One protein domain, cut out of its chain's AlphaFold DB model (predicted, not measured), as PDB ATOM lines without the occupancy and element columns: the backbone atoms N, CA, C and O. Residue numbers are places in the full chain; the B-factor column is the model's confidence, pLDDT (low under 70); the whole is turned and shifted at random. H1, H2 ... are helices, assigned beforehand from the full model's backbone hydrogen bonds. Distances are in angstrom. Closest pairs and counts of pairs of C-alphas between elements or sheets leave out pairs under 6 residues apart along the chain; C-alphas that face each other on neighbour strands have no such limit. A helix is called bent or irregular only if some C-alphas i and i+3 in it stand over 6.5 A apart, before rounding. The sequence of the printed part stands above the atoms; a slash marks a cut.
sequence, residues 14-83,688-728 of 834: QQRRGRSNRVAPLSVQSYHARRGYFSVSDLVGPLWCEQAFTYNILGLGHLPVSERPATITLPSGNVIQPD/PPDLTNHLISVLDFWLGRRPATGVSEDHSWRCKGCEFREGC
ATOM      1  N   GLN A  14      10.081 -21.789  21.772       40.50
ATOM      2  CA  GLN A  14       9.672 -21.728  20.366       40.50
ATOM      3  C   GLN A  14       9.729 -23.114  19.696       40.50
ATOM      4  O   GLN A  14       8.789 -23.483  18.994       40.50
ATOM      5  N   GLN A  15      10.740 -23.945  19.992       36.16
ATOM      6  CA  GLN A  15      10.769 -25.345  19.536       36.16
ATOM      7  C   GLN A  15       9.609 -26.189  20.097       36.16
ATOM      8  O   GLN A  15       9.017 -26.972  19.351       36.16
ATOM      9  N   ARG A  16       9.226 -26.024  21.374       41.94
ATOM     10  CA  ARG A  16       8.039 -26.693  21.945       41.94
ATOM     11  C   ARG A  16       6.744 -26.232  21.273       41.94
ATOM     12  O   ARG A  16       5.930 -27.083  20.911       41.94
ATOM     13  N   ARG A  17       6.564 -24.924  21.046       48.56
ATOM     14  CA  ARG A  17       5.395 -24.378  20.329       48.56
ATOM     15  C   ARG A  17       5.335 -24.868  18.882       48.56
ATOM     16  O   ARG A  17       4.322 -25.438  18.490       48.56
ATOM     17  N   GLY A  18       6.424 -24.750  18.122       50.16
ATOM     18  CA  GLY A  18       6.504 -25.210  16.730       50.16
ATOM     19  C   GLY A  18       6.271 -26.717  16.571       50.16
ATOM     20  O   GLY A  18       5.588 -27.140  15.637       50.16
ATOM     21  N   ARG A  19       6.754 -27.536  17.518       51.88
ATOM     22  CA  ARG A  19       6.487 -28.984  17.537       51.88
ATOM     23  C   ARG A  19       5.040 -29.308  17.932       51.88
ATOM     24  O   ARG A  19       4.469 -30.222  17.351       51.88
ATOM     25  N   SER A  20       4.435 -28.553  18.853       58.53
ATOM     26  CA  SER A  20       3.013 -28.693  19.220       58.53
ATOM     27  C   SER A  20       2.074 -28.298  18.073       58.53
ATOM     28  O   SER A  20       1.093 -28.996  17.822       58.53
ATOM     29  N   ASN A  21       2.390 -27.232  17.327       66.44
ATOM     30  CA  ASN A  21       1.558 -26.753  16.214       66.44
ATOM     31  C   ASN A  21       1.430 -27.784  15.079       66.44
ATOM     32  O   ASN A  21       0.393 -27.865  14.432       66.44
ATOM     33  N   ARG A  22       2.460 -28.618  14.880       77.69
ATOM     34  CA  ARG A  22       2.471 -29.728  13.911       77.69
ATOM     35  C   ARG A  22       1.718 -30.982  14.386       77.69
ATOM     36  O   ARG A  22       1.640 -31.948  13.635       77.69
ATOM     37  N   VAL A  23       1.174 -30.992  15.607       84.75
ATOM     38  CA  VAL A  23       0.363 -32.098  16.142       84.75
ATOM     39  C   VAL A  23      -1.116 -31.724  16.091       84.75
ATOM     40  O   VAL A  23      -1.556 -30.761  16.737       84.75
ATOM     41  N   ALA A  24      -1.877 -32.520  15.333       85.94
ATOM     42  CA  ALA A  24      -3.321 -32.391  15.197       85.94
ATOM     43  C   ALA A  24      -4.005 -32.365  16.581       85.94
ATOM     44  O   ALA A  24      -3.678 -33.185  17.443       85.94
ATOM     45  N   PRO A  25      -4.913 -31.409  16.845       90.31
ATOM     46  CA  PRO A  25      -5.745 -31.451  18.042       90.31
ATOM     47  C   PRO A  25      -6.679 -32.666  18.018       90.31
ATOM     48  O   PRO A  25      -7.106 -33.095  16.953       90.31
ATOM     49  N   LEU A  26      -7.053 -33.165  19.198       88.12
ATOM     50  CA  LEU A  26      -8.111 -34.176  19.338       88.12
ATOM     51  C   LEU A  26      -9.511 -33.549  19.191       88.12
ATOM     52  O   LEU A  26     -10.466 -34.210  18.805       88.12
ATOM     53  N   SER A  27      -9.633 -32.262  19.523       90.50
ATOM     54  CA  SER A  27     -10.877 -31.490  19.452       90.50
ATOM     55  C   SER A  27     -10.620 -29.982  19.362       90.50
ATOM     56  O   SER A  27      -9.543 -29.494  19.723       90.50
ATOM     57  N   VAL A  28     -11.638 -29.220  18.956       91.25
ATOM     58  CA  VAL A  28     -11.631 -27.743  18.947       91.25
ATOM     59  C   VAL A  28     -11.319 -27.173  20.341       91.25
ATOM     60  O   VAL A  28     -10.521 -26.242  20.472       91.25
ATOM     61  N   GLN A  29     -11.840 -27.806  21.393       91.75
ATOM     62  CA  GLN A  29     -11.589 -27.454  22.791       91.75
ATOM     63  C   GLN A  29     -10.106 -27.660  23.146       91.75
ATOM     64  O   GLN A  29      -9.484 -26.773  23.727       91.75
ATOM     65  N   SER A  30      -9.496 -28.776  22.718       90.44
ATOM     66  CA  SER A  30      -8.055 -29.030  22.907       90.44
ATOM     67  C   SER A  30      -7.160 -28.063  22.114       90.44
ATOM     68  O   SER A  30      -6.029 -27.786  22.512       90.44
ATOM     69  N   TYR A  31      -7.653 -27.518  20.996       89.94
ATOM     70  CA  TYR A  31      -6.947 -26.505  20.207       89.94
ATOM     71  C   TYR A  31      -7.002 -25.114  20.858       89.94
ATOM     72  O   TYR A  31      -6.002 -24.395  20.856       89.94
ATOM     73  N   HIS A  32      -8.132 -24.747  21.470       88.94
ATOM     74  CA  HIS A  32      -8.229 -23.535  22.286       88.94
ATOM     75  C   HIS A  32      -7.399 -23.648  23.577       88.94
ATOM     76  O   HIS A  32      -6.572 -22.778  23.848       88.94
ATOM     77  N   ALA A  33      -7.530 -24.751  24.324       87.19
ATOM     78  CA  ALA A  33      -6.817 -24.965  25.588       87.19
ATOM     79  C   ALA A  33      -5.283 -24.955  25.441       87.19
ATOM     80  O   ALA A  33      -4.583 -24.524  26.352       87.19
ATOM     81  N   ARG A  34      -4.743 -25.361  24.278       85.81
ATOM     82  CA  ARG A  34      -3.303 -25.250  23.964       85.81
ATOM     83  C   ARG A  34      -2.811 -23.819  23.689       85.81
ATOM     84  O   ARG A  34      -1.599 -23.624  23.625       85.81
ATOM     85  N   ARG A  35      -3.710 -22.847  23.491       86.12
ATOM     86  CA  ARG A  35      -3.380 -21.433  23.213       86.12
ATOM     87  C   ARG A  35      -3.729 -20.491  24.365       86.12
ATOM     88  O   ARG A  35      -2.997 -19.533  24.578       86.12
ATOM     89  N   GLY A  36      -4.828 -20.739  25.081       87.44
ATOM     90  CA  GLY A  36      -5.315 -19.878  26.172       87.44
ATOM     91  C   GLY A  36      -6.025 -18.592  25.719       87.44
ATOM     92  O   GLY A  36      -6.493 -17.828  26.556       87.44
ATOM     93  N   TYR A  37      -6.130 -18.354  24.409       92.62
ATOM     94  CA  TYR A  37      -6.790 -17.189  23.821       92.62
ATOM     95  C   TYR A  37      -7.450 -17.528  22.479       92.62
ATOM     96  O   TYR A  37      -7.067 -18.487  21.796       92.62
ATOM     97  N   PHE A  38      -8.393 -16.684  22.059       95.56
ATOM     98  CA  PHE A  38      -8.933 -16.666  20.698       95.56
ATOM     99  C   PHE A  38      -8.240 -15.593  19.855       95.56
ATOM    100  O   PHE A  38      -7.956 -14.496  20.336       95.56
ATOM    101  N   SER A  39      -8.003 -15.857  18.571       95.69
ATOM    102  CA  SER A  39      -7.850 -14.762  17.609       95.69
ATOM    103  C   SER A  39      -9.227 -14.236  17.194       95.69
ATOM    104  O   SER A  39     -10.219 -14.964  17.245       95.69
ATOM    105  N   VAL A  40      -9.319 -13.005  16.693       97.12
ATOM    106  CA  VAL A  40     -10.576 -12.520  16.088       97.12
ATOM    107  C   VAL A  40     -11.028 -13.425  14.930       97.12
ATOM    108  O   VAL A  40     -12.222 -13.672  14.767       97.12
ATOM    109  N   SER A  41     -10.087 -14.014  14.182       94.38
ATOM    110  CA  SER A  41     -10.369 -15.007  13.137       94.38
ATOM    111  C   SER A  41     -10.985 -16.308  13.672       94.38
ATOM    112  O   SER A  41     -11.802 -16.905  12.977       94.38
ATOM    113  N   ASP A  42     -10.665 -16.725  14.902       95.44
ATOM    114  CA  ASP A  42     -11.308 -17.871  15.568       95.44
ATOM    115  C   ASP A  42     -12.789 -17.591  15.883       95.44
ATOM    116  O   ASP A  42     -13.619 -18.498  15.834       95.44
ATOM    117  N   LEU A  43     -13.140 -16.332  16.162       96.75
ATOM    118  CA  LEU A  43     -14.503 -15.919  16.511       96.75
ATOM    119  C   LEU A  43     -15.400 -15.656  15.287       96.75
ATOM    120  O   LEU A  43     -16.620 -15.685  15.423       96.75
ATOM    121  N   VAL A  44     -14.836 -15.417  14.093       96.50
ATOM    122  CA  VAL A  44     -15.617 -15.160  12.854       96.50
ATOM    123  C   VAL A  44     -15.449 -16.213  11.758       96.50
ATOM    124  O   VAL A  44     -16.303 -16.316  10.879       96.50
ATOM    125  N   GLY A  45     -14.387 -17.019  11.800       93.38
ATOM    126  CA  GLY A  45     -14.143 -18.116  10.859       93.38
ATOM    127  C   GLY A  45     -15.223 -19.213  10.832       93.38
ATOM    128  O   GLY A  45     -15.570 -19.648   9.730       93.38
ATOM    129  N   PRO A  46     -15.814 -19.634  11.972       94.69
ATOM    130  CA  PRO A  46     -16.845 -20.680  11.991       94.69
ATOM    131  C   PRO A  46     -18.163 -20.303  11.291       94.69
ATOM    132  O   PRO A  46     -18.922 -21.192  10.915       94.69
ATOM    133  N   LEU A  47     -18.428 -19.004  11.084       92.31
ATOM    134  CA  LEU A  47     -19.747 -18.412  10.791       92.31
ATOM    135  C   LEU A  47     -20.565 -19.074   9.665       92.31
ATOM    136  O   LEU A  47     -21.791 -18.998   9.680       92.31
ATOM    137  N   TRP A  48     -19.904 -19.664   8.665       90.12
ATOM    138  CA  TRP A  48     -20.572 -20.302   7.523       90.12
ATOM    139  C   TRP A  48     -20.795 -21.805   7.671       90.12
ATOM    140  O   TRP A  48     -21.681 -22.331   7.002       90.12
ATOM    141  N   CYS A  49     -19.951 -22.492   8.440       94.62
ATOM    142  CA  CYS A  49     -19.982 -23.937   8.648       94.62
ATOM    143  C   CYS A  49     -18.927 -24.294   9.705       94.62
ATOM    144  O   CYS A  49     -17.729 -24.373   9.415       94.62
ATOM    145  N   GLU A  50     -19.374 -24.521  10.933       95.50
ATOM    146  CA  GLU A  50     -18.519 -24.802  12.090       95.50
ATOM    147  C   GLU A  50     -17.921 -26.208  11.998       95.50
ATOM    148  O   GLU A  50     -16.812 -26.444  12.468       95.50
ATOM    149  N   GLN A  51     -18.618 -27.116  11.310       94.31
ATOM    150  CA  GLN A  51     -18.108 -28.430  10.916       94.31
ATOM    151  C   GLN A  51     -16.881 -28.303   9.999       94.31
ATOM    152  O   GLN A  51     -15.800 -28.772  10.340       94.31
ATOM    153  N   ALA A  52     -16.980 -27.552   8.895       94.50
ATOM    154  CA  ALA A  52     -15.833 -27.319   8.010       94.50
ATOM    155  C   ALA A  52     -14.683 -26.570   8.711       94.50
ATOM    156  O   ALA A  52     -13.516 -26.800   8.398       94.50
ATOM    157  N   PHE A  53     -14.994 -25.696   9.672       94.62
ATOM    158  CA  PHE A  53     -13.992 -25.025  10.501       94.62
ATOM    159  C   PHE A  53     -13.330 -25.979  11.518       94.62
ATOM    160  O   PHE A  53     -12.119 -25.916  11.725       94.62
ATOM    161  N   THR A  54     -14.090 -26.921  12.083       94.38
ATOM    162  CA  THR A  54     -13.587 -28.011  12.937       94.38
ATOM    163  C   THR A  54     -12.641 -28.916  12.155       94.38
ATOM    164  O   THR A  54     -11.509 -29.134  12.584       94.38
ATOM    165  N   TYR A  55     -13.042 -29.358  10.960       95.19
ATOM    166  CA  TYR A  55     -12.197 -30.164  10.076       95.19
ATOM    167  C   TYR A  55     -10.921 -29.405   9.663       95.19
ATOM    168  O   TYR A  55      -9.843 -29.990   9.636       95.19
ATOM    169  N   ASN A  56     -10.998 -28.086   9.447       94.00
ATOM    170  CA  ASN A  56      -9.832 -27.233   9.180       94.00
ATOM    171  C   ASN A  56      -8.844 -27.158  10.366       94.00
ATOM    172  O   ASN A  56      -7.632 -27.108  10.156       94.00
ATOM    173  N   ILE A  57      -9.340 -27.181  11.608       92.94
ATOM    174  CA  ILE A  57      -8.515 -27.228  12.828       92.94
ATOM    175  C   ILE A  57      -7.852 -28.602  13.006       92.94
ATOM    176  O   ILE A  57      -6.644 -28.672  13.241       92.94
ATOM    177  N   LEU A  58      -8.622 -29.687  12.874       93.06
ATOM    178  CA  LEU A  58      -8.126 -31.063  13.003       93.06
ATOM    179  C   LEU A  58      -7.112 -31.396  11.890       93.06
ATOM    180  O   LEU A  58      -6.047 -31.949  12.156       93.06
ATOM    181  N   GLY A  59      -7.396 -30.969  10.656       93.25
ATOM    182  CA  GLY A  59      -6.547 -31.121   9.470       93.25
ATOM    183  C   GLY A  59      -5.378 -30.144   9.355       93.25
ATOM    184  O   GLY A  59      -4.828 -30.000   8.264       93.25
ATOM    185  N   LEU A  60      -5.005 -29.455  10.441       92.62
ATOM    186  CA  LEU A  60      -3.859 -28.538  10.499       92.62
ATOM    187  C   LEU A  60      -3.843 -27.477   9.379       92.62
ATOM    188  O   LEU A  60      -2.779 -27.090   8.899       92.62
ATOM    189  N   GLY A  61      -5.007 -26.955   8.979       90.44
ATOM    190  CA  GLY A  61      -5.173 -26.040   7.838       90.44
ATOM    191  C   GLY A  61      -4.514 -24.657   7.963       90.44
ATOM    192  O   GLY A  61      -4.698 -23.808   7.095       90.44
ATOM    193  N   HIS A  62      -3.747 -24.423   9.031       87.94
ATOM    194  CA  HIS A  62      -2.825 -23.293   9.165       87.94
ATOM    195  C   HIS A  62      -1.446 -23.562   8.523       87.94
ATOM    196  O   HIS A  62      -0.659 -22.630   8.364       87.94
ATOM    197  N   LEU A  63      -1.141 -24.822   8.189       91.00
ATOM    198  CA  LEU A  63       0.064 -25.240   7.471       91.00
ATOM    199  C   LEU A  63      -0.147 -25.170   5.944       91.00
ATOM    200  O   LEU A  63      -1.292 -25.291   5.487       91.00
ATOM    201  N   PRO A  64       0.930 -25.056   5.139       91.19
ATOM    202  CA  PRO A  64       0.866 -25.230   3.686       91.19
ATOM    203  C   PRO A  64       0.214 -26.563   3.300       91.19
ATOM    204  O   PRO A  64       0.405 -27.560   4.003       91.19
ATOM    205  N   VAL A  65      -0.509 -26.641   2.178       92.31
ATOM    206  CA  VAL A  65      -1.222 -27.882   1.781       92.31
ATOM    207  C   VAL A  65      -0.269 -29.074   1.595       92.31
ATOM    208  O   VAL A  65      -0.649 -30.223   1.829       92.31
ATOM    209  N   SER A  66       0.999 -28.828   1.256       90.88
ATOM    210  CA  SER A  66       2.061 -29.845   1.224       90.88
ATOM    211  C   SER A  66       2.335 -30.514   2.578       90.88
ATOM    212  O   SER A  66       2.756 -31.666   2.599       90.88
ATOM    213  N   GLU A  67       2.093 -29.820   3.693       91.62
ATOM    214  CA  GLU A  67       2.396 -30.274   5.059       91.62
ATOM    215  C   GLU A  67       1.154 -30.715   5.856       91.62
ATOM    216  O   GLU A  67       1.281 -31.200   6.981       91.62
ATOM    217  N   ARG A  68      -0.051 -30.568   5.288       93.12
ATOM    218  CA  ARG A  68      -1.303 -31.041   5.902       93.12
ATOM    219  C   ARG A  68      -1.427 -32.572   5.810       93.12
ATOM    220  O   ARG A  68      -1.018 -33.155   4.799       93.12
ATOM    221  N   PRO A  69      -2.026 -33.236   6.817       91.88
ATOM    222  CA  PRO A  69      -2.289 -34.671   6.768       91.88
ATOM    223  C   PRO A  69      -3.244 -35.018   5.616       91.88
ATOM    224  O   PRO A  69      -4.182 -34.279   5.322       91.88
ATOM    225  N   ALA A  70      -3.018 -36.163   4.968       91.19
ATOM    226  CA  ALA A  70      -3.854 -36.632   3.856       91.19
ATOM    227  C   ALA A  70      -5.243 -37.134   4.302       91.19
ATOM    228  O   ALA A  70      -6.161 -37.208   3.490       91.19
ATOM    229  N   THR A  71      -5.393 -37.470   5.583       93.50
ATOM    230  CA  THR A  71      -6.629 -37.964   6.201       93.50
ATOM    231  C   THR A  71      -6.815 -37.322   7.574       93.50
ATOM    232  O   THR A  71      -5.830 -37.047   8.262       93.50
ATOM    233  N   ILE A  72      -8.060 -37.115   7.996       93.25
ATOM    234  CA  ILE A  72      -8.410 -36.500   9.283       93.25
ATOM    235  C   ILE A  72      -9.363 -37.434  10.023       93.25
ATOM    236  O   ILE A  72     -10.453 -37.700   9.524       93.25
ATOM    237  N   THR A  73      -8.983 -37.893  11.214       90.25
ATOM    238  CA  THR A  73      -9.894 -38.602  12.125       90.25
ATOM    239  C   THR A  73     -10.697 -37.590  12.939       90.25
ATOM    240  O   THR A  73     -10.135 -36.642  13.492       90.25
ATOM    241  N   LEU A  74     -12.009 -37.785  13.006       89.12
ATOM    242  CA  LEU A  74     -12.948 -36.949  13.748       89.12
ATOM    243  C   LEU A  74     -13.179 -37.483  15.175       89.12
ATOM    244  O   LEU A  74     -12.934 -38.664  15.429       89.12
ATOM    245  N   PRO A  75     -13.711 -36.667  16.109       85.12
ATOM    246  CA  PRO A  75     -14.073 -37.122  17.459       85.12
ATOM    247  C   PRO A  75     -15.117 -38.254  17.496       85.12
ATOM    248  O   PRO A  75     -15.232 -38.945  18.501       85.12
ATOM    249  N   SER A  76     -15.866 -38.443  16.408       85.06
ATOM    250  CA  SER A  76     -16.812 -39.541  16.166       85.06
ATOM    251  C   SER A  76     -16.153 -40.864  15.748       85.06
ATOM    252  O   SER A  76     -16.832 -41.882  15.673       85.06
ATOM    253  N   GLY A  77     -14.852 -40.860  15.435       85.31
ATOM    254  CA  GLY A  77     -14.129 -41.985  14.831       85.31
ATOM    255  C   GLY A  77     -14.142 -41.994  13.295       85.31
ATOM    256  O   GLY A  77     -13.314 -42.675  12.693       85.31
ATOM    257  N   ASN A  78     -15.008 -41.199  12.654       88.44
ATOM    258  CA  ASN A  78     -15.072 -41.066  11.195       88.44
ATOM    259  C   ASN A  78     -13.759 -40.507  10.611       88.44
ATOM    260  O   ASN A  78     -13.074 -39.710  11.255       88.44
ATOM    261  N   VAL A  79     -13.407 -40.897   9.378       92.56
ATOM    262  CA  VAL A  79     -12.163 -40.471   8.709       92.56
ATOM    263  C   VAL A  79     -12.463 -39.759   7.388       92.56
ATOM    264  O   VAL A  79     -12.910 -40.379   6.427       92.56
ATOM    265  N   ILE A  80     -12.157 -38.461   7.324       93.81
ATOM    266  CA  ILE A  80     -12.303 -37.620   6.124       93.81
ATOM    267  C   ILE A  80     -11.002 -37.613   5.311       93.81
ATOM    268  O   ILE A  80      -9.911 -37.520   5.878       93.81
ATOM    269  N   GLN A  81     -11.112 -37.615   3.978       94.19
ATOM    270  CA  GLN A  81     -10.010 -37.294   3.060       94.19
ATOM    271  C   GLN A  81     -10.254 -35.917   2.408       94.19
ATOM    272  O   GLN A  81     -11.169 -35.795   1.594       94.19
ATOM    273  N   PRO A  82      -9.491 -34.860   2.751       93.75
ATOM    274  CA  PRO A  82      -9.685 -33.535   2.158       93.75
ATOM    275  C   PRO A  82      -9.278 -33.480   0.676       93.75
ATOM    276  O   PRO A  82      -8.185 -33.915   0.307       93.75
ATOM    277  N   ASP A  83     -10.109 -32.861  -0.170       94.31
ATOM    278  CA  ASP A  83      -9.774 -32.584  -1.574       94.31
ATOM    279  C   ASP A  83      -8.619 -31.571  -1.663       94.31
ATOM    280  O   ASP A  83      -8.801 -30.349  -1.563       94.31
ATOM    281  N   PRO A 688     -23.655  -3.517  19.013       93.44
ATOM    282  CA  PRO A 688     -23.350  -4.275  20.227       93.44
ATOM    283  C   PRO A 688     -24.203  -5.545  20.438       93.44
ATOM    284  O   PRO A 688     -23.610  -6.610  20.622       93.44
ATOM    285  N   PRO A 689     -25.554  -5.527  20.322       94.81
ATOM    286  CA  PRO A 689     -26.351  -6.727  20.584       94.81
ATOM    287  C   PRO A 689     -26.184  -7.815  19.512       94.81
ATOM    288  O   PRO A 689     -26.186  -8.998  19.847       94.81
ATOM    289  N   ASP A 690     -26.003  -7.459  18.234       93.81
ATOM    290  CA  ASP A 690     -25.763  -8.453  17.174       93.81
ATOM    291  C   ASP A 690     -24.397  -9.130  17.341       93.81
ATOM    292  O   ASP A 690     -24.266 -10.340  17.127       93.81
ATOM    293  N   LEU A 691     -23.388  -8.358  17.763       95.88
ATOM    294  CA  LEU A 691     -22.082  -8.882  18.142       95.88
ATOM    295  C   LEU A 691     -22.192  -9.814  19.356       95.88
ATOM    296  O   LEU A 691     -21.659 -10.920  19.315       95.88
ATOM    297  N   THR A 692     -22.903  -9.422  20.411       95.38
ATOM    298  CA  THR A 692     -23.020 -10.224  21.641       95.38
ATOM    299  C   THR A 692     -23.785 -11.525  21.436       95.38
ATOM    300  O   THR A 692     -23.317 -12.571  21.889       95.38
ATOM    301  N   ASN A 693     -24.885 -11.504  20.679       95.50
ATOM    302  CA  ASN A 693     -25.604 -12.718  20.281       95.50
ATOM    303  C   ASN A 693     -24.713 -13.671  19.461       95.50
ATOM    304  O   ASN A 693     -24.766 -14.890  19.638       95.50
ATOM    305  N   HIS A 694     -23.862 -13.124  18.585       96.06
ATOM    306  CA  HIS A 694     -22.870 -13.911  17.850       96.06
ATOM    307  C   HIS A 694     -21.773 -14.479  18.766       96.06
ATOM    308  O   HIS A 694     -21.441 -15.658  18.646       96.06
ATOM    309  N   LEU A 695     -21.239 -13.676  19.692       96.81
ATOM    310  CA  LEU A 695     -20.190 -14.092  20.629       96.81
ATOM    311  C   LEU A 695     -20.658 -15.224  21.551       96.81
ATOM    312  O   LEU A 695     -19.951 -16.224  21.644       96.81
ATOM    313  N   ILE A 696     -21.858 -15.120  22.143       95.25
ATOM    314  CA  ILE A 696     -22.445 -16.193  22.973       95.25
ATOM    315  C   ILE A 696     -22.484 -17.493  22.165       95.25
ATOM    316  O   ILE A 696     -21.905 -18.503  22.566       95.25
ATOM    317  N   SER A 697     -23.091 -17.437  20.975       95.50
ATOM    318  CA  SER A 697     -23.244 -18.610  20.119       95.50
ATOM    319  C   SER A 697     -21.899 -19.219  19.717       95.50
ATOM    320  O   SER A 697     -21.723 -20.430  19.851       95.50
ATOM    321  N   VAL A 698     -20.930 -18.436  19.230       96.44
ATOM    322  CA  VAL A 698     -19.647 -19.001  18.773       96.44
ATOM    323  C   VAL A 698     -18.806 -19.532  19.940       96.44
ATOM    324  O   VAL A 698     -18.127 -20.548  19.783       96.44
ATOM    325  N   LEU A 699     -18.894 -18.918  21.126       95.62
ATOM    326  CA  LEU A 699     -18.218 -19.403  22.332       95.62
ATOM    327  C   LEU A 699     -18.850 -20.690  22.877       95.62
ATOM    328  O   LEU A 699     -18.113 -21.566  23.325       95.62
ATOM    329  N   ASP A 700     -20.169 -20.880  22.760       95.69
ATOM    330  CA  ASP A 700     -20.806 -22.164  23.094       95.69
ATOM    331  C   ASP A 700     -20.259 -23.323  22.245       95.69
ATOM    332  O   ASP A 700     -20.053 -24.420  22.766       95.69
ATOM    333  N   PHE A 701     -19.971 -23.086  20.960       95.19
ATOM    334  CA  PHE A 701     -19.296 -24.059  20.089       95.19
ATOM    335  C   PHE A 701     -17.845 -24.297  20.541       95.19
ATOM    336  O   PHE A 701     -17.450 -25.437  20.805       95.19
ATOM    337  N   TRP A 702     -17.059 -23.228  20.702       95.19
ATOM    338  CA  TRP A 702     -15.647 -23.313  21.098       95.19
ATOM    339  C   TRP A 702     -15.421 -24.012  22.441       95.19
ATOM    340  O   TRP A 702     -14.416 -24.705  22.609       95.19
ATOM    341  N   LEU A 703     -16.354 -23.856  23.380       93.00
ATOM    342  CA  LEU A 703     -16.315 -24.462  24.712       93.00
ATOM    343  C   LEU A 703     -17.021 -25.826  24.778       93.00
ATOM    344  O   LEU A 703     -17.003 -26.464  25.826       93.00
ATOM    345  N   GLY A 704     -17.627 -26.293  23.680       92.31
ATOM    346  CA  GLY A 704     -18.323 -27.585  23.622       92.31
ATOM    347  C   GLY A 704     -19.667 -27.619  24.359       92.31
ATOM    348  O   GLY A 704     -20.194 -28.700  24.602       92.31
ATOM    349  N   ARG A 705     -20.241 -26.455  24.695       94.38
ATOM    350  CA  ARG A 705     -21.594 -26.336  25.274       94.38
ATOM    351  C   ARG A 705     -22.698 -26.619  24.245       94.38
ATOM    352  O   ARG A 705     -23.827 -26.902  24.631       94.38
ATOM    353  N   ARG A 706     -22.368 -26.584  22.948       94.12
ATOM    354  CA  ARG A 706     -23.209 -27.070  21.843       94.12
ATOM    355  C   ARG A 706     -22.359 -27.756  20.758       94.12
ATOM    356  O   ARG A 706     -21.180 -27.419  20.626       94.12
ATOM    357  N   PRO A 707     -22.930 -28.680  19.961       91.81
ATOM    358  CA  PRO A 707     -22.225 -29.310  18.845       91.81
ATOM    359  C   PRO A 707     -21.928 -28.328  17.698       91.81
ATOM    360  O   PRO A 707     -22.542 -27.263  17.575       91.81
ATOM    361  N   ALA A 708     -20.990 -28.722  16.832       93.69
ATOM    362  CA  ALA A 708     -20.631 -27.988  15.625       93.69
ATOM    363  C   ALA A 708     -21.775 -28.025  14.597       93.69
ATOM    364  O   ALA A 708     -22.196 -29.089  14.137       93.69
ATOM    365  N   THR A 709     -22.259 -26.848  14.207       93.12
ATOM    366  CA  THR A 709     -23.344 -26.694  13.234       93.12
ATOM    367  C   THR A 709     -22.778 -26.612  11.816       93.12
ATOM    368  O   THR A 709     -21.733 -26.006  11.569       93.12
ATOM    369  N   GLY A 710     -23.455 -27.244  10.859       93.00
ATOM    370  CA  GLY A 710     -23.131 -27.084   9.444       93.00
ATOM    371  C   GLY A 710     -23.577 -25.734   8.881       93.00
ATOM    372  O   GLY A 710     -23.914 -24.801   9.607       93.00
ATOM    373  N   VAL A 711     -23.594 -25.638   7.556       92.56
ATOM    374  CA  VAL A 711     -24.196 -24.499   6.854       92.56
ATOM    375  C   VAL A 711     -25.731 -24.588   6.914       92.56
ATOM    376  O   VAL A 711     -26.281 -25.679   7.032       92.56
ATOM    377  N   SER A 712     -26.455 -23.472   6.827       89.50
ATOM    378  CA  SER A 712     -27.918 -23.507   6.666       89.50
ATOM    379  C   SER A 712     -28.323 -24.034   5.281       89.50
ATOM    380  O   SER A 712     -27.556 -23.941   4.318       89.50
ATOM    381  N   GLU A 713     -29.530 -24.596   5.162       85.12
ATOM    382  CA  GLU A 713     -29.951 -25.325   3.955       85.12
ATOM    383  C   GLU A 713     -29.907 -24.470   2.681       85.12
ATOM    384  O   GLU A 713     -29.377 -24.919   1.660       85.12
ATOM    385  N   ASP A 714     -30.354 -23.213   2.759       86.81
ATOM    386  CA  ASP A 714     -30.319 -22.244   1.652       86.81
ATOM    387  C   ASP A 714     -28.891 -21.960   1.153       86.81
ATOM    388  O   ASP A 714     -28.667 -21.651  -0.018       86.81
ATOM    389  N   HIS A 715     -27.894 -22.109   2.031       88.25
ATOM    390  CA  HIS A 715     -26.479 -21.895   1.736       88.25
ATOM    391  C   HIS A 715     -25.704 -23.206   1.494       88.25
ATOM    392  O   HIS A 715     -24.493 -23.164   1.263       88.25
ATOM    393  N   SER A 716     -26.382 -24.361   1.448       89.69
ATOM    394  CA  SER A 716     -25.791 -25.678   1.134       89.69
ATOM    395  C   SER A 716     -25.014 -25.713  -0.191       89.69
ATOM    396  O   SER A 716     -24.077 -26.500  -0.352       89.69
ATOM    397  N   TRP A 717     -25.303 -24.798  -1.125       89.44
ATOM    398  CA  TRP A 717     -24.515 -24.605  -2.346       89.44
ATOM    399  C   TRP A 717     -23.031 -24.303  -2.075       89.44
ATOM    400  O   TRP A 717     -22.188 -24.682  -2.891       89.44
ATOM    401  N   ARG A 718     -22.682 -23.690  -0.929       89.50
ATOM    402  CA  ARG A 718     -21.285 -23.429  -0.530       89.50
ATOM    403  C   ARG A 718     -20.486 -24.730  -0.380       89.50
ATOM    404  O   ARG A 718     -19.302 -24.767  -0.716       89.50
ATOM    405  N   CYS A 719     -21.138 -25.826   0.014       92.62
ATOM    406  CA  CYS A 719     -20.516 -27.146   0.139       92.62
ATOM    407  C   CYS A 719     -20.093 -27.769  -1.204       92.62
ATOM    408  O   CYS A 719     -19.406 -28.790  -1.196       92.62
ATOM    409  N   LYS A 720     -20.449 -27.173  -2.355       90.00
ATOM    410  CA  LYS A 720     -19.930 -27.583  -3.675       90.00
ATOM    411  C   LYS A 720     -18.435 -27.278  -3.852       90.00
ATOM    412  O   LYS A 720     -17.799 -27.937  -4.662       90.00
ATOM    413  N   GLY A 721     -17.895 -26.308  -3.105       90.19
ATOM    414  CA  GLY A 721     -16.481 -25.907  -3.123       90.19
ATOM    415  C   GLY A 721     -15.784 -26.064  -1.767       90.19
ATOM    416  O   GLY A 721     -14.918 -25.254  -1.433       90.19
ATOM    417  N   CYS A 722     -16.206 -27.040  -0.957       93.88
ATOM    418  CA  CYS A 722     -15.551 -27.409   0.302       93.88
ATOM    419  C   CYS A 722     -14.514 -28.512   0.055       93.88
ATOM    420  O   CYS A 722     -14.822 -29.452  -0.666       93.88
ATOM    421  N   GLU A 723     -13.323 -28.417   0.653       94.12
ATOM    422  CA  GLU A 723     -12.313 -29.487   0.561       94.12
ATOM    423  C   GLU A 723     -12.735 -30.734   1.358       94.12
ATOM    424  O   GLU A 723     -12.582 -31.853   0.888       94.12
ATOM    425  N   PHE A 724     -13.399 -30.546   2.500       94.88
ATOM    426  CA  PHE A 724     -14.016 -31.604   3.313       94.88
ATOM    427  C   PHE A 724     -15.416 -31.980   2.800       94.88
ATOM    428  O   PHE A 724     -16.359 -32.078   3.578       94.88
ATOM    429  N   ARG A 725     -15.628 -32.012   1.481       91.94
ATOM    430  CA  ARG A 725     -16.972 -32.200   0.911       91.94
ATOM    431  C   ARG A 725     -17.467 -33.645   1.061       91.94
ATOM    432  O   ARG A 725     -18.642 -33.826   1.370       91.94
ATOM    433  N   GLU A 726     -16.608 -34.615   0.777       90.69
ATOM    434  CA  GLU A 726     -16.920 -36.043   0.868       90.69
ATOM    435  C   GLU A 726     -16.492 -36.546   2.263       90.69
ATOM    436  O   GLU A 726     -15.445 -36.122   2.762       90.69
ATOM    437  N   GLY A 727     -17.307 -37.377   2.925       88.50
ATOM    438  CA  GLY A 727     -17.129 -37.742   4.343       88.50
ATOM    439  C   GLY A 727     -17.641 -36.693   5.348       88.50
ATOM    440  O   GLY A 727     -17.281 -36.726   6.520       88.50
ATOM    441  N   CYS A 728     -18.407 -35.693   4.899       93.50
ATOM    442  CA  CYS A 728     -18.920 -34.640   5.774       93.50
ATOM    443  C   CYS A 728     -20.204 -35.086   6.470       93.50
ATOM    444  O   CYS A 728     -21.278 -35.056   5.867       93.50
TER     445      CYS A 728
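Overview. This is residues 14 to 83 and 688 to 728 of the 834 residues of an uncharacterized protein of Jaminaea rosea (UniProt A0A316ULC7). Four helices, H2, H3, H4 and H5, gather loosely about the centre of the domain, with H4 in the middle and touched by H2 and H3. H1 and H6 lie far out and touch no helix, residues 688 to 693 of H5 stick out, and residues 59 to 83 form a long stretch with no named element, part of which folds back on itself. There are 111 residues printed, with six named helices in the order H1 to H6 and no named strand; the class is all helix. The whole is compact, with a radius of gyration of the C-alphas of 14.4 A and spans of 41 by 33 by 24 A.

Along the chain. H1, residues 14 to 21, begins with C-alpha 14 at (9.672, -21.728, 20.366). H2 is residues 28 to 33. H3, residues 40 to 48, is 15.3 A long and irregular: C-alphas 45 and 48 are 7.6 A apart. H4, residues 50 to 58, is 12.2 A long and begins with C-alpha 50 at (-18.519, -24.802, 12.090). After the cut comes H5, residues 688 to 702, the longest helix at 20.6 A. H6, residues 713 to 721, is 15.2 A long and irregular, with C-alphas 714 and 717 7.4 A apart; its C-alpha 721 is at (-16.481, -25.907, -3.123).

Arrangement. H2 and H4 touch at a steep tilt of 58 degrees, the same way; their closest C-alphas, of Val 28 and Thr 54, are 6.3 A apart. H3 and H4 touch only at the corner by their tight link, and only just, with 3 pairs of C-alphas within 8 A; Pro 46 and Phe 53 have the closest C-alphas, 5.4 A apart. H5 touches H3 with residues 695 to 699 alone, about perpendicular at 84 degrees; the closest C-alphas, of Leu 43 and Val 698, are 6.4 A apart. H5 only just touches H2, with 3 pairs of C-alphas within 8 A and with residue 702 alone; the C-alphas of Gln 29 and Trp 702 are closest, at 6.0 A. H4 and H5 are near each other. H3 and H6 are only just apart, closest 8.4 A. Every O i to N i+4 pair is within hydrogen-bond range in H1, H2, H4 and H5; H3 has 2 of 5, with 2 of 6 O i to N i+3 pairs, and H6 has 0 of 5, with 5 of 6.

Size, cuts and confidence. The two C-alphas farthest apart, of Gln 15 and Asp 714, are 44.9 A apart. Residues 84 to 687 are not printed, and C-alphas 83 and 688 are 38.2 A apart across the cut. Of the links printed whole, none is long. Residues 72 to 73 pair antiparallel with residues 79 to 80. The mean pLDDT of the printed part is 88.9, and residues 14 to 21 are under 70.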